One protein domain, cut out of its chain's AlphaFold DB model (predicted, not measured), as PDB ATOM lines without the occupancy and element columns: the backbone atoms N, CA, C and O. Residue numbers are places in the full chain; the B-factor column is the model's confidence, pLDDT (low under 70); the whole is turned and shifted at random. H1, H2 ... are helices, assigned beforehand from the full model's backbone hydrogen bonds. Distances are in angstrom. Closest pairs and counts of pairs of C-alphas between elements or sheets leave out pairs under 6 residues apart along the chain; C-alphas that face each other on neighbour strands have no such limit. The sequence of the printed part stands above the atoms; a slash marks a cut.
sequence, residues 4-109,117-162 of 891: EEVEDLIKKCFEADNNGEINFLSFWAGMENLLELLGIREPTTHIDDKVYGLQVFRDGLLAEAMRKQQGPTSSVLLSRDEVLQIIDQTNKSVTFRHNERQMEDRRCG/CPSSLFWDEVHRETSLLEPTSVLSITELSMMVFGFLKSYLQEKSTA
ATOM      1  N   GLU A   4     329.653 304.716 521.383       73.25
ATOM      2  CA  GLU A   4     328.363 304.853 522.063       73.25
ATOM      3  C   GLU A   4     328.276 303.968 523.319       73.25
ATOM      4  O   GLU A   4     327.776 304.419 524.347       73.25
ATOM      5  N   GLU A   5     328.852 302.759 523.295       70.69
ATOM      6  CA  GLU A   5     328.897 301.858 524.458       70.69
ATOM      7  C   GLU A   5     329.749 302.435 525.599       70.69
ATOM      8  O   GLU A   5     329.417 302.275 526.773       70.69
ATOM      9  N   VAL A   6     330.847 303.121 525.261       65.69
ATOM     10  CA  VAL A   6     331.733 303.778 526.237       65.69
ATOM     11  C   VAL A   6     331.068 305.032 526.810       65.69
ATOM     12  O   VAL A   6     331.131 305.256 528.018       65.69
ATOM     13  N   GLU A   7     330.396 305.830 525.974       71.75
ATOM     14  CA  GLU A   7     329.657 307.016 526.424       71.75
ATOM     15  C   GLU A   7     328.477 306.636 527.339       71.75
ATOM     16  O   GLU A   7     328.335 307.238 528.405       71.75
ATOM     17  N   ASP A   8     327.697 305.593 527.023       74.06
ATOM     18  CA  ASP A   8     326.623 305.103 527.904       74.06
ATOM     19  C   ASP A   8     327.151 304.457 529.204       74.06
ATOM     20  O   ASP A   8     326.465 304.494 530.229       74.06
ATOM     21  N   LEU A   9     328.365 303.891 529.214       68.31
ATOM     22  CA  LEU A   9     328.980 303.370 530.441       68.31
ATOM     23  C   LEU A   9     329.486 304.494 531.359       68.31
ATOM     24  O   LEU A   9     329.219 304.477 532.560       68.31
ATOM     25  N   ILE A  10     330.167 305.500 530.800       71.81
ATOM     26  CA  ILE A  10     330.599 306.697 531.543       71.81
ATOM     27  C   ILE A  10     329.377 307.436 532.098       71.81
ATOM     28  O   ILE A  10     329.367 307.838 533.258       71.81
ATOM     29  N   LYS A  11     328.311 307.548 531.304       74.88
ATOM     30  CA  LYS A  11     327.033 308.128 531.719       74.88
ATOM     31  C   LYS A  11     326.415 307.388 532.908       74.88
ATOM     32  O   LYS A  11     325.992 308.064 533.832       74.88
ATOM     33  N   LYS A  12     326.471 306.049 532.962       71.88
ATOM     34  CA  LYS A  12     326.070 305.255 534.147       71.88
ATOM     35  C   LYS A  12     326.961 305.487 535.372       71.88
ATOM     36  O   LYS A  12     326.455 305.501 536.489       71.88
ATOM     37  N   CYS A  13     328.263 305.729 535.188       67.94
ATOM     38  CA  CYS A  13     329.150 306.135 536.293       67.94
ATOM     39  C   CYS A  13     328.737 307.493 536.896       67.94
ATOM     40  O   CYS A  13     329.006 307.757 538.064       67.94
ATOM     41  N   PHE A  14     328.092 308.345 536.096       70.31
ATOM     42  CA  PHE A  14     327.616 309.678 536.464       70.31
ATOM     43  C   PHE A  14     326.079 309.788 536.443       70.31
ATOM     44  O   PHE A  14     325.541 310.887 536.297       70.31
ATOM     45  N   GLU A  15     325.355 308.671 536.601       70.12
ATOM     46  CA  GLU A  15     323.898 308.688 536.754       70.12
ATOM     47  C   GLU A  15     323.555 309.297 538.120       70.12
ATOM     48  O   GLU A  15     323.622 308.649 539.170       70.12
ATOM     49  N   ALA A  16     323.244 310.592 538.081       64.50
ATOM     50  CA  ALA A  16     322.763 311.350 539.217       64.50
ATOM     51  C   ALA A  16     321.394 310.839 539.684       64.50
ATOM     52  O   ALA A  16     320.570 310.373 538.892       64.50
ATOM     53  N   ASP A  17     321.148 310.950 540.984       63.47
ATOM     54  CA  ASP A  17     319.855 310.669 541.579       63.47
ATOM     55  C   ASP A  17     318.813 311.761 541.243       63.47
ATOM     56  O   ASP A  17     319.079 312.733 540.531       63.47
ATOM     57  N   ASN A  18     317.599 311.629 541.786       58.91
ATOM     58  CA  ASN A  18     316.526 312.608 541.567       58.91
ATOM     59  C   ASN A  18     316.810 314.005 542.166       58.91
ATOM     60  O   ASN A  18     316.037 314.928 541.911       58.91
ATOM     61  N   ASN A  19     317.876 314.164 542.958       60.25
ATOM     62  CA  ASN A  19     318.314 315.428 543.550       60.25
ATOM     63  C   ASN A  19     319.472 316.075 542.760       60.25
ATOM     64  O   ASN A  19     319.780 317.244 542.987       60.25
ATOM     65  N   GLY A  20     320.077 315.349 541.812       64.25
ATOM     66  CA  GLY A  20     321.227 315.796 541.023       64.25
ATOM     67  C   GLY A  20     322.586 315.354 541.578       64.25
ATOM     68  O   GLY A  20     323.612 315.802 541.066       64.25
ATOM     69  N   GLU A  21     322.621 314.477 542.584       67.06
ATOM     70  CA  GLU A  21     323.859 313.992 543.203       67.06
ATOM     71  C   GLU A  21     324.262 312.620 542.641       67.06
ATOM     72  O   GLU A  21     323.434 311.724 542.477       67.06
ATOM     73  N   ILE A  22     325.550 312.427 542.338       70.69
ATOM     74  CA  ILE A  22     326.070 311.145 541.834       70.69
ATOM     75  C   ILE A  22     325.953 310.097 542.946       70.69
ATOM     76  O   ILE A  22     326.570 310.251 543.996       70.69
ATOM     77  N   ASN A  23     325.214 309.008 542.727       74.38
ATOM     78  CA  ASN A  23     325.117 307.926 543.710       74.38
ATOM     79  C   ASN A  23     326.440 307.137 543.783       74.38
ATOM     80  O   ASN A  23     326.938 306.644 542.772       74.38
ATOM     81  N   PHE A  24     326.983 306.973 544.994       74.12
ATOM     82  CA  PHE A  24     328.271 306.321 545.250       74.12
ATOM     83  C   PHE A  24     328.336 304.877 544.731       74.12
ATOM     84  O   PHE A  24     329.340 304.481 544.138       74.12
ATOM     85  N   LEU A  25     327.265 304.097 544.911       74.56
ATOM     86  CA  LEU A  25     327.201 302.728 544.400       74.56
ATOM     87  C   LEU A  25     327.022 302.685 542.881       74.56
ATOM     88  O   LEU A  25     327.621 301.822 542.245       74.56
ATOM     89  N   SER A  26     326.260 303.610 542.285       73.75
ATOM     90  CA  SER A  26     326.142 303.707 540.819       73.75
ATOM     91  C   SER A  26     327.487 304.052 540.180       73.75
ATOM     92  O   SER A  26     327.902 303.398 539.224       73.75
ATOM     93  N   PHE A  27     328.209 305.012 540.769       78.75
ATOM     94  CA  PHE A  27     329.562 305.375 540.364       78.75
ATOM     95  C   PHE A  27     330.514 304.177 540.423       78.75
ATOM     96  O   PHE A  27     331.124 303.840 539.409       78.75
ATOM     97  N   TRP A  28     330.615 303.491 541.567       76.38
ATOM     98  CA  TRP A  28     331.539 302.361 541.700       76.38
ATOM     99  C   TRP A  28     331.130 301.134 540.881       76.38
ATOM    100  O   TRP A  28     332.004 300.486 540.315       76.38
ATOM    101  N   ALA A  29     329.835 300.848 540.723       75.75
ATOM    102  CA  ALA A  29     329.376 299.784 539.831       75.75
ATOM    103  C   ALA A  29     329.689 300.105 538.358       75.75
ATOM    104  O   ALA A  29     330.165 299.237 537.626       75.75
ATOM    105  N   GLY A  30     329.486 301.350 537.915       75.62
ATOM    106  CA  GLY A  30     329.918 301.802 536.589       75.62
ATOM    107  C   GLY A  30     331.437 301.699 536.410       75.62
ATOM    108  O   GLY A  30     331.908 301.188 535.396       75.62
ATOM    109  N   MET A  31     332.197 302.096 537.434       76.38
ATOM    110  CA  MET A  31     333.659 302.047 537.456       76.38
ATOM    111  C   MET A  31     334.212 300.615 537.413       76.38
ATOM    112  O   MET A  31     335.180 300.346 536.705       76.38
ATOM    113  N   GLU A  32     333.586 299.674 538.120       73.62
ATOM    114  CA  GLU A  32     333.935 298.252 538.055       73.62
ATOM    115  C   GLU A  32     333.703 297.677 536.659       73.62
ATOM    116  O   GLU A  32     334.599 297.026 536.124       73.62
ATOM    117  N   ASN A  33     332.563 297.986 536.031       73.62
ATOM    118  CA  ASN A  33     332.316 297.603 534.640       73.62
ATOM    119  C   ASN A  33     333.338 298.245 533.682       73.62
ATOM    120  O   ASN A  33     333.770 297.594 532.735       73.62
ATOM    121  N   LEU A  34     333.768 299.490 533.927       73.50
ATOM    122  CA  LEU A  34     334.791 300.164 533.115       73.50
ATOM    123  C   LEU A  34     336.157 299.469 533.235       73.50
ATOM    124  O   LEU A  34     336.814 299.231 532.226       73.50
ATOM    125  N   LEU A  35     336.575 299.099 534.448       73.31
ATOM    126  CA  LEU A  35     337.809 298.339 534.692       73.31
ATOM    127  C   LEU A  35     337.747 296.934 534.066       73.31
ATOM    128  O   LEU A  35     338.735 296.457 533.507       73.31
ATOM    129  N   GLU A  36     336.589 296.281 534.120       73.50
ATOM    130  CA  GLU A  36     336.359 294.971 533.507       73.50
ATOM    131  C   GLU A  36     336.440 295.042 531.974       73.50
ATOM    132  O   GLU A  36     337.213 294.303 531.365       73.50
ATOM    133  N   LEU A  37     335.758 296.013 531.356       69.06
ATOM    134  CA  LEU A  37     335.767 296.247 529.904       69.06
ATOM    135  C   LEU A  37     337.123 296.723 529.357       69.06
ATOM    136  O   LEU A  37     337.428 296.487 528.189       69.06
ATOM    137  N   LEU A  38     337.960 297.351 530.186       66.38
ATOM    138  CA  LEU A  38     339.347 297.689 529.844       66.38
ATOM    139  C   LEU A  38     340.313 296.486 529.949       66.38
ATOM    140  O   LEU A  38     341.518 296.660 529.750       66.38
ATOM    141  N   GLY A  39     339.828 295.284 530.288       61.00
ATOM    142  CA  GLY A  39     340.662 294.091 530.493       61.00
ATOM    143  C   GLY A  39     341.554 294.180 531.737       61.00
ATOM    144  O   GLY A  39     342.564 293.492 531.841       61.00
ATOM    145  N   ILE A  40     341.218 295.065 532.682       64.12
ATOM    146  CA  ILE A  40     342.018 295.345 533.885       64.12
ATOM    147  C   ILE A  40     341.639 294.384 535.035       64.12
ATOM    148  O   ILE A  40     342.402 294.222 535.986       64.12
ATOM    149  N   ARG A  41     340.480 293.714 534.931       57.25
ATOM    150  CA  ARG A  41     339.888 292.852 535.970       57.25
ATOM    151  C   ARG A  41     340.025 291.338 535.731       57.25
ATOM    152  O   ARG A  41     339.531 290.566 536.550       57.25
ATOM    153  N   GLU A  42     340.630 290.883 534.630       44.72
ATOM    154  CA  GLU A  42     340.673 289.444 534.325       44.72
ATOM    155  C   GLU A  42     341.384 288.637 535.434       44.72
ATOM    156  O   GLU A  42     342.491 289.004 535.838       44.72
ATOM    157  N   PRO A  43     340.802 287.517 535.911       43.34
ATOM    158  CA  PRO A  43     341.325 286.734 537.033       43.34
ATOM    159  C   PRO A  43     342.485 285.805 536.625       43.34
ATOM    160  O   PRO A  43     342.586 284.670 537.088       43.34
ATOM    161  N   THR A  44     343.381 286.285 535.761       42.62
ATOM    162  CA  THR A  44     344.706 285.678 535.600       42.62
ATOM    163  C   THR A  44     345.566 286.013 536.825       42.62
ATOM    164  O   THR A  44     345.286 286.948 537.579       42.62
ATOM    165  N   THR A  45     346.610 285.227 537.084       48.50
ATOM    166  CA  THR A  45     347.319 285.194 538.379       48.50
ATOM    167  C   THR A  45     348.071 286.476 538.766       48.50
ATOM    168  O   THR A  45     348.631 286.545 539.859       48.50
ATOM    169  N   HIS A  46     348.067 287.514 537.924       56.34
ATOM    170  CA  HIS A  46     348.932 288.685 538.061       56.34
ATOM    171  C   HIS A  46     348.192 290.032 538.170       56.34
ATOM    172  O   HIS A  46     348.615 291.021 537.571       56.34
ATOM    173  N   ILE A  47     347.129 290.107 538.990       63.81
ATOM    174  CA  ILE A  47     346.415 291.370 539.288       63.81
ATOM    175  C   ILE A  47     347.419 292.481 539.642       63.81
ATOM    176  O   ILE A  47     348.188 292.366 540.609       63.81
ATOM    177  N   ASP A  48     347.386 293.546 538.849       71.62
ATOM    178  CA  ASP A  48     348.248 294.726 538.909       71.62
ATOM    179  C   ASP A  48     348.079 295.476 540.246       71.62
ATOM    180  O   ASP A  48     346.964 295.684 540.731       71.62
ATOM    181  N   ASP A  49     349.193 295.866 540.872       72.88
ATOM    182  CA  ASP A  49     349.202 296.510 542.193       72.88
ATOM    183  C   ASP A  49     348.500 297.876 542.207       72.88
ATOM    184  O   ASP A  49     347.964 298.289 543.236       72.88
ATOM    185  N   LYS A  50     348.422 298.554 541.057       73.06
ATOM    186  CA  LYS A  50     347.673 299.808 540.896       73.06
ATOM    187  C   LYS A  50     346.164 299.575 541.020       73.06
ATOM    188  O   LYS A  50     345.465 300.348 541.670       73.06
ATOM    189  N   VAL A  51     345.681 298.483 540.429       75.44
ATOM    190  CA  VAL A  51     344.266 298.071 540.406       75.44
ATOM    191  C   VAL A  51     343.839 297.570 541.780       75.44
ATOM    192  O   VAL A  51     342.782 297.947 542.282       75.44
ATOM    193  N   TYR A  52     344.708 296.784 542.421       79.12
ATOM    194  CA  TYR A  52     344.553 296.390 543.817       79.12
ATOM    195  C   TYR A  52     344.467 297.615 544.743       79.12
ATOM    196  O   TYR A  52     343.573 297.678 545.584       79.12
ATOM    197  N   GLY A  53     345.318 298.629 544.538       80.62
ATOM    198  CA  GLY A  53     345.226 299.906 545.252       80.62
ATOM    199  C   GLY A  53     343.872 300.595 545.082       80.62
ATOM    200  O   GLY A  53     343.258 300.985 546.071       80.62
ATOM    201  N   LEU A  54     343.348 300.671 543.854       82.19
ATOM    202  CA  LEU A  54     342.027 301.258 543.609       82.19
ATOM    203  C   LEU A  54     340.900 300.489 544.324       82.19
ATOM    204  O   LEU A  54     339.965 301.110 544.832       82.19
ATOM    205  N   GLN A  55     341.000 299.159 544.414       81.56
ATOM    206  CA  GLN A  55     340.047 298.349 545.175       81.56
ATOM    207  C   GLN A  55     340.133 298.624 546.687       81.56
ATOM    208  O   GLN A  55     339.100 298.824 547.323       81.56
ATOM    209  N   VAL A  56     341.340 298.684 547.264       84.12
ATOM    210  CA  VAL A  56     341.527 299.016 548.691       84.12
ATOM    211  C   VAL A  56     341.002 300.424 549.001       84.12
ATOM    212  O   VAL A  56     340.336 300.617 550.017       84.12
ATOM    213  N   PHE A  57     341.215 301.382 548.094       85.88
ATOM    214  CA  PHE A  57     340.679 302.740 548.205       85.88
ATOM    215  C   PHE A  57     339.141 302.752 548.212       85.88
ATOM    216  O   PHE A  57     338.541 303.326 549.122       85.88
ATOM    217  N   ARG A  58     338.488 302.053 547.264       84.31
ATOM    218  CA  ARG A  58     337.024 301.856 547.243       84.31
ATOM    219  C   ARG A  58     336.516 301.277 548.563       84.31
ATOM    220  O   ARG A  58     335.559 301.800 549.133       84.31
ATOM    221  N   ASP A  59     337.144 300.206 549.040       83.31
ATOM    222  CA  ASP A  59     336.681 299.455 550.211       83.31
ATOM    223  C   ASP A  59     336.858 300.258 551.514       83.31
ATOM    224  O   ASP A  59     335.989 300.210 552.387       83.31
ATOM    225  N   GLY A  60     337.904 301.087 551.608       85.62
ATOM    226  CA  GLY A  60     338.071 302.061 552.691       85.62
ATOM    227  C   GLY A  60     337.021 303.179 552.674       85.62
ATOM    228  O   GLY A  60     336.435 303.482 553.713       85.62
ATOM    229  N   LEU A  61     336.720 303.751 551.499       83.94
ATOM    230  CA  LEU A  61     335.666 304.766 551.349       83.94
ATOM    231  C   LEU A  61     334.269 304.201 551.684       83.94
ATOM    232  O   LEU A  61     333.488 304.868 552.361       83.94
ATOM    233  N   LEU A  62     333.968 302.965 551.259       79.75
ATOM    234  CA  LEU A  62     332.741 302.240 551.624       79.75
ATOM    235  C   LEU A  62     332.625 302.052 553.143       79.75
ATOM    236  O   LEU A  62     331.583 302.361 553.724       79.75
ATOM    237  N   ALA A  63     333.689 301.563 553.787       83.62
ATOM    238  CA  ALA A  63     333.702 301.320 555.226       83.62
ATOM    239  C   ALA A  63     333.491 302.613 556.034       83.62
ATOM    240  O   ALA A  63     332.729 302.611 557.003       83.62
ATOM    241  N   GLU A  64     334.109 303.722 555.618       85.75
ATOM    242  CA  GLU A  64     333.965 305.016 556.291       85.75
ATOM    243  C   GLU A  64     332.571 305.637 556.092       85.75
ATOM    244  O   GLU A  64     331.960 306.098 557.058       85.75
ATOM    245  N   ALA A  65     332.014 305.576 554.877       77.38
ATOM    246  CA  ALA A  65     330.642 306.017 554.612       77.38
ATOM    247  C   ALA A  65     329.629 305.262 555.496       77.38
ATOM    248  O   ALA A  65     328.815 305.877 556.193       77.38
ATOM    249  N   MET A  66     329.747 303.927 555.556       76.12
ATOM    250  CA  MET A  66     328.904 303.096 556.421       76.12
ATOM    251  C   MET A  66     329.111 303.402 557.913       76.12
ATOM    252  O   MET A  66     328.131 303.444 558.661       76.12
ATOM    253  N   ARG A  67     330.350 303.680 558.355       81.50
ATOM    254  CA  ARG A  67     330.659 304.090 559.741       81.50
ATOM    255  C   ARG A  67     329.911 305.363 560.143       81.50
ATOM    256  O   ARG A  67     329.462 305.469 561.284       81.50
ATOM    257  N   LYS A  68     329.739 306.302 559.210       77.81
ATOM    258  CA  LYS A  68     329.032 307.576 559.418       77.81
ATOM    259  C   LYS A  68     327.505 307.485 559.387       77.81
ATOM    260  O   LYS A  68     326.852 308.504 559.595       77.81
ATOM    261  N   GLN A  69     326.929 306.311 559.114       63.34
ATOM    262  CA  GLN A  69     325.496 306.144 558.815       63.34
ATOM    263  C   GLN A  69     325.019 306.978 557.606       63.34
ATOM    264  O   GLN A  69     323.815 307.122 557.388       63.34
ATOM    265  N   GLN A  70     325.951 307.473 556.779       65.06
ATOM    266  CA  GLN A  70     325.645 307.910 555.422       65.06
ATOM    267  C   GLN A  70     325.239 306.642 554.666       65.06
ATOM    268  O   GLN A  70     326.033 305.714 554.506       65.06
ATOM    269  N   GLY A  71     323.960 306.550 554.304       57.19
ATOM    270  CA  GLY A  71     323.426 305.364 553.648       57.19
ATOM    271  C   GLY A  71     324.129 305.115 552.309       57.19
ATOM    272  O   GLY A  71     324.596 306.062 551.677       57.19
ATOM    273  N   PRO A  72     324.144 303.869 551.804       57.03
ATOM    274  CA  PRO A  72     324.785 303.526 550.528       57.03
ATOM    275  C   PRO A  72     324.192 304.241 549.293       57.03
ATOM    276  O   PRO A  72     324.662 304.031 548.180       57.03
ATOM    277  N   THR A  73     323.154 305.062 549.473       54.91
ATOM    278  CA  THR A  73     322.476 305.854 548.439       54.91
ATOM    279  C   THR A  73     322.522 307.368 548.682       54.91
ATOM    280  O   THR A  73     321.926 308.099 547.900       54.91
ATOM    281  N   SER A  74     323.147 307.854 549.761       55.28
ATOM    282  CA  SER A  74     323.330 309.297 550.009       55.28
ATOM    283  C   SER A  74     324.681 309.787 549.492       55.28
ATOM    284  O   SER A  74     325.615 308.993 549.357       55.28
ATOM    285  N   SER A  75     324.812 311.097 549.276       64.06
ATOM    286  CA  SER A  75     326.099 311.753 549.048       64.06
ATOM    287  C   SER A  75     327.090 311.420 550.168       64.06
ATOM    288  O   SER A  75     326.933 311.804 551.326       64.06
ATOM    289  N   VAL A  76     328.121 310.658 549.806       67.69
ATOM    290  CA  VAL A  76     329.241 310.321 550.682       67.69
ATOM    291  C   VAL A  76     330.081 311.581 550.841       67.69
ATOM    292  O   VAL A  76     330.647 312.091 549.873       67.69
ATOM    293  N   LEU A  77     330.092 312.094 552.069       78.19
ATOM    294  CA  LEU A  77     330.720 313.349 552.468       78.19
ATOM    295  C   LEU A  77     331.756 313.044 553.548       78.19
ATOM    296  O   LEU A  77     331.429 312.883 554.733       78.19
ATOM    297  N   LEU A  78     333.009 312.931 553.111       83.38
ATOM    298  CA  LEU A  78     334.152 312.581 553.953       83.38
ATOM    299  C   LEU A  78     335.007 313.814 554.227       83.38
ATOM    300  O   LEU A  78     335.156 314.673 553.363       83.38
ATOM    301  N   SER A  79     335.581 313.925 555.422       87.94
ATOM    302  CA  SER A  79     336.540 315.005 555.685       87.94
ATOM    303  C   SER A  79     337.863 314.729 554.970       87.94
ATOM    304  O   SER A  79     338.227 313.571 554.736       87.94
ATOM    305  N   ARG A  80     338.613 315.791 554.652       88.75
ATOM    306  CA  ARG A  80     339.964 315.690 554.079       88.75
ATOM    307  C   ARG A  80     340.831 314.655 554.799       88.75
ATOM    308  O   ARG A  80     341.493 313.848 554.152       88.75
ATOM    309  N   ASP A  81     340.812 314.669 556.128       87.69
ATOM    310  CA  ASP A  81     341.702 313.846 556.944       87.69
ATOM    311  C   ASP A  81     341.265 312.367 557.007       87.69
ATOM    312  O   ASP A  81     342.118 311.489 557.122       87.69
ATOM    313  N   GLU A  82     339.974 312.058 556.828       89.69
ATOM    314  CA  GLU A  82     339.503 310.679 556.600       89.69
ATOM    315  C   GLU A  82     339.965 310.148 555.241       89.69
ATOM    316  O   GLU A  82     340.470 309.031 555.151       89.69
ATOM    317  N   VAL A  83     339.834 310.951 554.177       87.62
ATOM    318  CA  VAL A  83     340.278 310.544 552.835       87.62
ATOM    319  C   VAL A  83     341.796 310.378 552.810       87.62
ATOM    320  O   VAL A  83     342.278 309.374 552.289       87.62
ATOM    321  N   LEU A  84     342.554 311.268 553.462       88.62
ATOM    322  CA  LEU A  84     343.987 311.072 553.693       88.62
ATOM    323  C   LEU A  84     344.261 309.771 554.450       88.62
ATOM    324  O   LEU A  84     345.104 309.005 554.002       88.62
ATOM    325  N   GLN A  85     343.532 309.461 555.527       90.94
ATOM    326  CA  GLN A  85     343.701 308.204 556.266       90.94
ATOM    327  C   GLN A  85     343.433 306.959 555.393       90.94
ATOM    328  O   GLN A  85     344.126 305.951 555.543       90.94
ATOM    329  N   ILE A  86     342.471 307.024 554.468       90.19
ATOM    330  CA  ILE A  86     342.138 305.939 553.528       90.19
ATOM    331  C   ILE A  86     343.196 305.816 552.419       90.19
ATOM    332  O   ILE A  86     343.599 304.698 552.085       90.19
ATOM    333  N   ILE A  87     343.714 306.931 551.891       88.88
ATOM    334  CA  ILE A  87     344.863 306.925 550.968       88.88
ATOM    335  C   ILE A  87     346.083 306.325 551.674       88.88
ATOM    336  O   ILE A  87     346.747 305.460 551.122       88.88
ATOM    337  N   ASP A  88     346.341 306.713 552.921       87.25
ATOM    338  CA  ASP A  88     347.484 306.264 553.717       87.25
ATOM    339  C   ASP A  88     347.408 304.753 554.038       87.25
ATOM    340  O   ASP A  88     348.427 304.060 554.055       87.25
ATOM    341  N   GLN A  89     346.200 304.204 554.230       87.69
ATOM    342  CA  GLN A  89     345.956 302.754 554.304       87.69
ATOM    343  C   GLN A  89     346.150 302.066 552.945       87.69
ATOM    344  O   GLN A  89     346.842 301.052 552.876       87.69
ATOM    345  N   THR A  90     345.623 302.648 551.866       87.31
ATOM    346  CA  THR A  90     345.800 302.152 550.490       87.31
ATOM    347  C   THR A  90     347.281 302.047 550.130       87.31
ATOM    348  O   THR A  90     347.744 301.002 549.673       87.31
ATOM    349  N   ASN A  91     348.052 303.096 550.417       85.00
ATOM    350  CA  ASN A  91     349.477 303.179 550.129       85.00
ATOM    351  C   ASN A  91     350.264 302.111 550.915       85.00
ATOM    352  O   ASN A  91     351.125 301.427 550.357       85.00
ATOM    353  N   LYS A  92     349.907 301.870 552.187       86.06
ATOM    354  CA  LYS A  92     350.475 300.781 553.010       86.06
ATOM    355  C   LYS A  92     350.117 299.394 552.473       86.06
ATOM    356  O   LYS A  92     350.990 298.535 552.431       86.06
ATOM    357  N   SER A  93     348.887 299.169 552.010       84.19
ATOM    358  CA  SER A  93     348.471 297.888 551.419       84.19
ATOM    359  C   SER A  93     349.163 297.601 550.081       84.19
ATOM    360  O   SER A  93     349.648 296.491 549.867       84.19
ATOM    361  N   VAL A  94     349.264 298.601 549.197       81.00
ATOM    362  CA  VAL A  94     349.965 298.490 547.902       81.00
ATOM    363  C   VAL A  94     351.461 298.250 548.112       81.00
ATOM    364  O   VAL A  94     352.029 297.344 547.503       81.00
ATOM    365  N   THR A  95     352.105 299.010 549.002       79.56
ATOM    366  CA  THR A  95     353.539 298.829 549.291       79.56
ATOM    367  C   THR A  95     353.835 297.526 550.034       79.56
ATOM    368  O   THR A  95     354.849 296.900 549.735       79.56
ATOM    369  N   PHE A  96     352.959 297.057 550.931       81.94
ATOM    370  CA  PHE A  96     353.083 295.732 551.551       81.94
ATOM    371  C   PHE A  96     353.078 294.622 550.492       81.94
ATOM    372  O   PHE A  96     354.052 293.879 550.392       81.94
ATOM    373  N   ARG A  97     352.048 294.580 549.634       78.69
ATOM    374  CA  ARG A  97     351.909 293.582 548.557       78.69
ATOM    375  C   ARG A  97     353.065 293.627 547.553       78.69
ATOM    376  O   ARG A  97     353.531 292.592 547.085       78.69
ATOM    377  N   HIS A  98     353.571 294.822 547.249       74.12
ATOM    378  CA  HIS A  98     354.735 294.980 546.382       74.12
ATOM    379  C   HIS A  98     356.035 294.475 547.038       74.12
ATOM    380  O   HIS A  98     356.862 293.854 546.373       74.12
ATOM    381  N   ASN A  99     356.211 294.683 548.349       76.25
ATOM    382  CA  ASN A  99     357.341 294.127 549.101       76.25
ATOM    383  C   ASN A  99     357.246 292.595 549.246       76.25
ATOM    384  O   ASN A  99     358.275 291.926 549.197       76.25
ATOM    385  N   GLU A 100     356.038 292.045 549.385       77.81
ATOM    386  CA  GLU A 100     355.757 290.602 549.405       77.81
ATOM    387  C   GLU A 100     356.188 289.951 548.075       77.81
ATOM    388  O   GLU A 100     357.074 289.094 548.069       77.81
ATOM    389  N   ARG A 101     355.745 290.506 546.936       71.31
ATOM    390  CA  ARG A 101     356.222 290.118 545.591       71.31
ATOM    391  C   ARG A 101     357.746 290.248 545.423       71.31
ATOM    392  O   ARG A 101     358.391 289.340 544.906       71.31
ATOM    393  N   GLN A 102     358.371 291.321 545.923       67.50
ATOM    394  CA  GLN A 102     359.840 291.450 545.888       67.50
ATOM    395  C   GLN A 102     360.578 290.420 546.770       67.50
ATOM    396  O   GLN A 102     361.732 290.090 546.482       67.50
ATOM    397  N   MET A 103     359.963 289.918 547.848       65.38
ATOM    398  CA  MET A 103     360.517 288.821 548.659       65.38
ATOM    399  C   MET A 103     360.415 287.468 547.939       65.38
ATOM    400  O   MET A 103     361.239 286.584 548.190       65.38
ATOM    401  N   GLU A 104     359.438 287.321 547.046       64.38
ATOM    402  CA  GLU A 104     359.187 286.132 546.225       64.38
ATOM    403  C   GLU A 104     360.141 286.047 545.031       64.38
ATOM    404  O   GLU A 104     360.922 285.098 544.956       64.38
ATOM    405  N   ASP A 105     360.196 287.074 544.174       57.69
ATOM    406  CA  ASP A 105     361.104 287.113 543.010       57.69
ATOM    407  C   ASP A 105     362.575 286.903 543.405       57.69
ATOM    408  O   ASP A 105     363.347 286.216 542.723       57.69
ATOM    409  N   ARG A 106     362.970 287.423 544.576       55.78
ATOM    410  CA  ARG A 106     364.315 287.237 545.143       55.78
ATOM    411  C   ARG A 106     364.672 285.783 545.464       55.78
ATOM    412  O   ARG A 106     365.858 285.488 545.592       55.78
ATOM    413  N   ARG A 107     363.697 284.876 545.575       53.34
ATOM    414  CA  ARG A 107     363.927 283.432 545.773       53.34
ATOM    415  C   ARG A 107     364.156 282.693 544.458       53.34
ATOM    416  O   ARG A 107     364.897 281.715 544.452       53.34
ATOM    417  N   CYS A 108     363.609 283.198 543.352       46.91
ATOM    418  CA  CYS A 108     363.810 282.651 542.007       46.91
ATOM    419  C   CYS A 108     365.092 283.153 541.313       46.91
ATOM    420  O   CYS A 108     365.369 282.778 540.176       46.91
ATOM    421  N   GLY A 109     365.916 283.962 541.990       42.47
ATOM    422  CA  GLY A 109     367.275 284.303 541.543       42.47
ATOM    423  C   GLY A 109     367.363 285.301 540.381       42.47
ATOM    424  O   GLY A 109     368.459 285.548 539.877       42.47
ATOM    425  N   CYS A 117     358.732 300.637 540.820       46.72
ATOM    426  CA  CYS A 117     357.381 300.525 540.277       46.72
ATOM    427  C   CYS A 117     356.618 301.852 540.459       46.72
ATOM    428  O   CYS A 117     356.446 302.303 541.595       46.72
ATOM    429  N   PRO A 118     356.112 302.472 539.374       51.19
ATOM    430  CA  PRO A 118     355.477 303.793 539.430       51.19
ATOM    431  C   PRO A 118     354.116 303.797 540.154       51.19
ATOM    432  O   PRO A 118     353.474 304.837 540.264       51.19
ATOM    433  N   SER A 119     353.671 302.649 540.674       49.25
ATOM    434  CA  SER A 119     352.438 302.492 541.446       49.25
ATOM    435  C   SER A 119     352.429 303.244 542.780       49.25
ATOM    436  O   SER A 119     351.360 303.721 543.154       49.25
ATOM    437  N   SER A 120     353.566 303.395 543.484       55.41
ATOM    438  CA  SER A 120     353.591 304.223 544.710       55.41
ATOM    439  C   SER A 120     353.431 305.700 544.363       55.41
ATOM    440  O   SER A 120     352.582 306.369 544.942       55.41
ATOM    441  N   LEU A 121     354.156 306.172 543.339       66.50
ATOM    442  CA  LEU A 121     354.181 307.581 542.942       66.50
ATOM    443  C   LEU A 121     352.785 308.143 542.653       66.50
ATOM    444  O   LEU A 121     352.556 309.320 542.908       66.50
ATOM    445  N   PHE A 122     351.848 307.321 542.169       74.38
ATOM    446  CA  PHE A 122     350.463 307.750 541.997       74.38
ATOM    447  C   PHE A 122     349.738 308.000 543.332       74.38
ATOM    448  O   PHE A 122     349.141 309.058 543.511       74.38
ATOM    449  N   TRP A 123     349.773 307.057 544.277       78.62
ATOM    450  CA  TRP A 123     349.083 307.225 545.564       78.62
ATOM    451  C   TRP A 123     349.793 308.240 546.470       78.62
ATOM    452  O   TRP A 123     349.127 308.969 547.204       78.62
ATOM    453  N   ASP A 124     351.115 308.369 546.338       81.12
ATOM    454  CA  ASP A 124     351.910 309.453 546.918       81.12
ATOM    455  C   ASP A 124     351.503 310.828 546.339       81.12
ATOM    456  O   ASP A 124     351.444 311.816 547.075       81.12
ATOM    457  N   GLU A 125     351.164 310.899 545.044       81.62
ATOM    458  CA  GLU A 125     350.648 312.112 544.396       81.62
ATOM    459  C   GLU A 125     349.214 312.437 544.837       81.62
ATOM    460  O   GLU A 125     348.961 313.568 545.238       81.62
ATOM    461  N   VAL A 126     348.297 311.464 544.877       80.19
ATOM    462  CA  VAL A 126     346.922 311.686 545.378       80.19
ATOM    463  C   VAL A 126     346.925 312.079 546.857       80.19
ATOM    464  O   VAL A 126     346.183 312.979 547.255       80.19
ATOM    465  N   HIS A 127     347.799 311.483 547.677       85.38
ATOM    466  CA  HIS A 127     348.036 311.948 549.045       85.38
ATOM    467  C   HIS A 127     348.522 313.405 549.051       85.38
ATOM    468  O   HIS A 127     348.011 314.226 549.814       85.38
ATOM    469  N   ARG A 128     349.483 313.755 548.183       84.38
ATOM    470  CA  ARG A 128     350.013 315.120 548.062       84.38
ATOM    471  C   ARG A 128     348.929 316.123 547.659       84.38
ATOM    472  O   ARG A 128     348.808 317.138 548.339       84.38
ATOM    473  N   GLU A 129     348.131 315.844 546.632       82.81
ATOM    474  CA  GLU A 129     347.025 316.703 546.190       82.81
ATOM    475  C   GLU A 129     345.953 316.851 547.279       82.81
ATOM    476  O   GLU A 129     345.620 317.973 547.663       82.81
ATOM    477  N   THR A 130     345.503 315.744 547.880       82.69
ATOM    478  CA  THR A 130     344.520 315.765 548.981       82.69
ATOM    479  C   THR A 130     345.048 316.538 550.198       82.69
ATOM    480  O   THR A 130     344.295 317.243 550.870       82.69
ATOM    481  N   SER A 131     346.361 316.492 550.464       84.56
ATOM    482  CA  SER A 131     346.993 317.222 551.574       84.56
ATOM    483  C   SER A 131     347.101 318.742 551.367       84.56
ATOM    484  O   SER A 131     347.399 319.454 552.330       84.56
ATOM    485  N   LEU A 132     346.847 319.240 550.149       85.31
ATOM    486  CA  LEU A 132     346.817 320.671 549.815       85.31
ATOM    487  C   LEU A 132     345.424 321.304 549.982       85.31
ATOM    488  O   LEU A 132     345.329 322.531 549.996       85.31
ATOM    489  N   LEU A 133     344.369 320.497 550.131       84.88
ATOM    490  CA  LEU A 133     343.018 320.964 550.464       84.88
ATOM    491  C   LEU A 133     342.974 321.532 551.895       84.88
ATOM    492  O   LEU A 133     343.820 321.196 552.733       84.88
ATOM    493  N   GLU A 134     341.983 322.366 552.213       84.56
ATOM    494  CA  GLU A 134     341.855 322.922 553.565       84.56
ATOM    495  C   GLU A 134     341.454 321.831 554.578       84.56
ATOM    496  O   GLU A 134     340.685 320.936 554.231       84.56
ATOM    497  N   PRO A 135     341.897 321.887 555.851       79.25
ATOM    498  CA  PRO A 135     341.485 320.911 556.872       79.25
ATOM    499  C   PRO A 135     339.963 320.839 557.091       79.25
ATOM    500  O   PRO A 135     339.441 319.837 557.564       79.25
ATOM    501  N   THR A 136     339.250 321.910 556.736       79.12
ATOM    502  CA  THR A 136     337.787 322.034 556.750       79.12
ATOM    503  C   THR A 136     337.101 321.560 555.464       79.12
ATOM    504  O   THR A 136     335.873 321.553 555.412       79.12
ATOM    505  N   SER A 137     337.849 321.163 554.428       83.06
ATOM    506  CA  SER A 137     337.281 320.631 553.187       83.06
ATOM    507  C   SER A 137     336.597 319.283 553.425       83.06
ATOM    508  O   SER A 137     337.170 318.356 554.007       83.06
ATOM    509  N   VAL A 138     335.368 319.174 552.922       82.56
ATOM    510  CA  VAL A 138     334.592 317.933 552.863       82.56
ATOM    511  C   VAL A 138     334.551 317.495 551.406       82.56
ATOM    512  O   VAL A 138     334.057 318.232 550.561       82.56
ATOM    513  N   LEU A 139     335.090 316.313 551.129       81.81
ATOM    514  CA  LEU A 139     335.174 315.725 549.800       81.81
ATOM    515  C   LEU A 139     333.879 314.984 549.465       81.81
ATOM    516  O   LEU A 139     333.448 314.082 550.192       81.81
ATOM    517  N   SER A 140     333.290 315.373 548.340       80.62
ATOM    518  CA  SER A 140     332.116 314.755 547.735       80.62
ATOM    519  C   SER A 140     332.478 313.574 546.830       80.62
ATOM    520  O   SER A 140     333.615 313.420 546.379       80.62
ATOM    521  N   ILE A 141     331.469 312.778 546.467       75.75
ATOM    522  CA  ILE A 141     331.573 311.724 545.442       75.75
ATOM    523  C   ILE A 141     332.122 312.284 544.118       75.75
ATOM    524  O   ILE A 141     332.875 311.600 543.429       75.75
ATOM    525  N   THR A 142     331.806 313.533 543.772       75.62
ATOM    526  CA  THR A 142     332.304 314.202 542.561       75.62
ATOM    527  C   THR A 142     333.823 314.392 542.602       75.62
ATOM    528  O   THR A 142     334.514 314.107 541.629       75.62
ATOM    529  N   GLU A 143     334.382 314.805 543.738       81.69
ATOM    530  CA  GLU A 143     335.832 315.004 543.884       81.69
ATOM    531  C   GLU A 143     336.574 313.670 544.047       81.69
ATOM    532  O   GLU A 143     337.612 313.453 543.420       81.69
ATOM    533  N   LEU A 144     335.994 312.729 544.803       80.88
ATOM    534  CA  LEU A 144     336.483 311.350 544.909       80.88
ATOM    535  C   LEU A 144     336.534 310.665 543.530       80.88
ATOM    536  O   LEU A 144     337.529 310.019 543.195       80.88
ATOM    537  N   SER A 145     335.503 310.842 542.698       76.19
ATOM    538  CA  SER A 145     335.460 310.281 541.342       76.19
ATOM    539  C   SER A 145     336.430 310.966 540.379       76.19
ATOM    540  O   SER A 145     337.035 310.268 539.565       76.19
ATOM    541  N   MET A 146     336.682 312.277 540.499       78.56
ATOM    542  CA  MET A 146     337.752 312.936 539.733       78.56
ATOM    543  C   MET A 146     339.132 312.332 540.025       78.56
ATOM    544  O   MET A 146     339.882 312.083 539.082       78.56
ATOM    545  N   MET A 147     339.458 312.029 541.289       80.00
ATOM    546  CA  MET A 147     340.730 311.370 541.636       80.00
ATOM    547  C   MET A 147     340.834 309.962 541.021       80.00
ATOM    548  O   MET A 147     341.876 309.596 540.475       80.00
ATOM    549  N   VAL A 148     339.736 309.198 541.011       79.88
ATOM    550  CA  VAL A 148     339.668 307.871 540.364       79.88
ATOM    551  C   VAL A 148     339.777 307.962 538.833       79.88
ATOM    552  O   VAL A 148     340.468 307.153 538.213       79.88
ATOM    553  N   PHE A 149     339.173 308.961 538.189       76.31
ATOM    554  CA  PHE A 149     339.368 309.177 536.750       76.31
ATOM    555  C   PHE A 149     340.780 309.695 536.419       76.31
ATOM    556  O   PHE A 149     341.333 309.323 535.382       76.31
ATOM    557  N   GLY A 150     341.403 310.475 537.310       75.75
ATOM    558  CA  GLY A 150     342.819 310.848 537.237       75.75
ATOM    559  C   GLY A 150     343.740 309.624 537.278       75.75
ATOM    560  O   GLY A 150     344.631 309.497 536.430       75.75
ATOM    561  N   PHE A 151     343.462 308.677 538.180       76.50
ATOM    562  CA  PHE A 151     344.114 307.365 538.221       76.50
ATOM    563  C   PHE A 151     343.996 306.623 536.885       76.50
ATOM    564  O   PHE A 151     345.013 306.321 536.260       76.50
ATOM    565  N   LEU A 152     342.771 306.369 536.408       73.88
ATOM    566  CA  LEU A 152     342.538 305.598 535.180       73.88
ATOM    567  C   LEU A 152     343.152 306.247 533.937       73.88
ATOM    568  O   LEU A 152     343.732 305.551 533.103       73.88
ATOM    569  N   LYS A 153     343.086 307.576 533.823       76.19
ATOM    570  CA  LYS A 153     343.735 308.323 532.738       76.19
ATOM    571  C   LYS A 153     345.251 308.110 532.744       76.19
ATOM    572  O   LYS A 153     345.824 307.819 531.695       76.19
ATOM    573  N   SER A 154     345.879 308.214 533.914       71.75
ATOM    574  CA  SER A 154     347.326 308.021 534.086       71.75
ATOM    575  C   SER A 154     347.732 306.572 533.786       71.75
ATOM    576  O   SER A 154     348.662 306.321 533.023       71.75
ATOM    577  N   TYR A 155     346.958 305.618 534.306       71.88
ATOM    578  CA  TYR A 155     347.124 304.179 534.105       71.88
ATOM    579  C   TYR A 155     347.095 303.774 532.621       71.88
ATOM    580  O   TYR A 155     347.957 303.027 532.152       71.88
ATOM    581  N   LEU A 156     346.123 304.292 531.862       70.62
ATOM    582  CA  LEU A 156     345.980 304.005 530.433       70.62
ATOM    583  C   LEU A 156     347.071 304.675 529.586       70.62
ATOM    584  O   LEU A 156     347.559 304.061 528.636       70.62
ATOM    585  N   GLN A 157     347.497 305.893 529.943       70.56
ATOM    586  CA  GLN A 157     348.630 306.550 529.284       70.56
ATOM    587  C   GLN A 157     349.919 305.733 529.456       70.56
ATOM    588  O   GLN A 157     350.606 305.478 528.467       70.56
ATOM    589  N   GLU A 158     350.197 305.239 530.662       66.81
ATOM    590  CA  GLU A 158     351.391 304.438 530.953       66.81
ATOM    591  C   GLU A 158     351.377 303.062 530.258       66.81
ATOM    592  O   GLU A 158     352.382 302.642 529.681       66.81
ATOM    593  N   LYS A 159     350.224 302.375 530.209       59.78
ATOM    594  CA  LYS A 159     350.093 301.152 529.392       59.78
ATOM    595  C   LYS A 159     350.324 301.429 527.902       59.78
ATOM    596  O   LYS A 159     350.961 300.621 527.230       59.78
ATOM    597  N   SER A 160     349.872 302.575 527.383       56.41
ATOM    598  CA  SER A 160     350.057 302.927 525.965       56.41
ATOM    599  C   SER A 160     351.524 303.156 525.568       56.41
ATOM    600  O   SER A 160     351.886 302.906 524.415       56.41
ATOM    601  N   THR A 161     352.382 303.580 526.504       52.66
ATOM    602  CA  THR A 161     353.832 303.695 526.283       52.66
ATOM    603  C   THR A 161     354.569 302.370 526.482       52.66
ATOM    604  O   THR A 161     355.492 302.089 525.719       52.66
ATOM    605  N   ALA A 162     354.140 301.522 527.425       44.09
ATOM    606  CA  ALA A 162     354.740 300.205 527.663       44.09
ATOM    607  C   ALA A 162     354.600 299.233 526.470       44.09
ATOM    608  O   ALA A 162     355.491 298.429 526.222       44.09
TER     609      ALA A 162
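AT A GLANCE: This is residues 4 to 109 and 117 to 162 of the 891 residues of an uncharacterized protein of Eimeria tenella (UniProt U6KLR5). The longest helix, H4, joins H3, H5 and H6 in an up-and-down bundle, each running against the one before it; H6 sits loosely, near H3 and H5. H2 runs beside H3 and H6, H1 makes a hairpin with H2 on the far side from the bundle, and residues 99 to 109, the end of H4 and the tail after it, stick out as an arm. The printed part has 152 residues with six named helices, H1 to H6 in chain order, and no named strand: all helix. It is compact, with a radius of gyration of the C-alphas of 16.3 A and spans of 58 by 40 by 25 A.

HOW THE PARTS SIT: H4, residues 80 to 105, and H3, residues 49 to 67, form a hairpin and touch, the closest C-alphas being those of Val 56 and Thr 90, 5.6 A apart; their tilt of 36 degrees is only just steep. H5, residues 119 to 130, touches H4, opposite ways at a shallow tilt of 10 degrees; the closest C-alphas, of Asn 91 and Trp 123, are 6.1 A apart. H6, residues 141 to 162, is close to H5 but not clearly touching, with the C-alphas of Val 126 and Met 147 closest at 7.2 A. H6 and H4 are apart. H2, residues 24 to 37, is close to H3 but not clearly touching: the closest C-alphas, of Trp 28 and Arg 58, are 7.8 A apart. H1, residues 4 to 13, touches H2, with the C-alphas of Cys 13 and Phe 27 closest at 4.2 A. Each O i to N i+4 pair is within hydrogen-bond range in H1, H2, H3, H4 and H6; in H5, 7 of 8 are.

IN THESE COORDINATES: H4 is 37.2 A long, from C-alpha 80 at (339.964, 315.690, 554.079); H6 is 31.4 A and H3 26.6 A. H6 ends at C-alpha 162, (354.740, 300.205, 527.663).

THE WHOLE: Residues 110 to 116 are not printed; C-alphas 109 and 117 are 19.0 A apart. The links H2 to H3 and H3 to H4 are long. Mean pLDDT of the printed part is 72.9, with 46 residues under 70, among them 37 to 47 and 102 to 109.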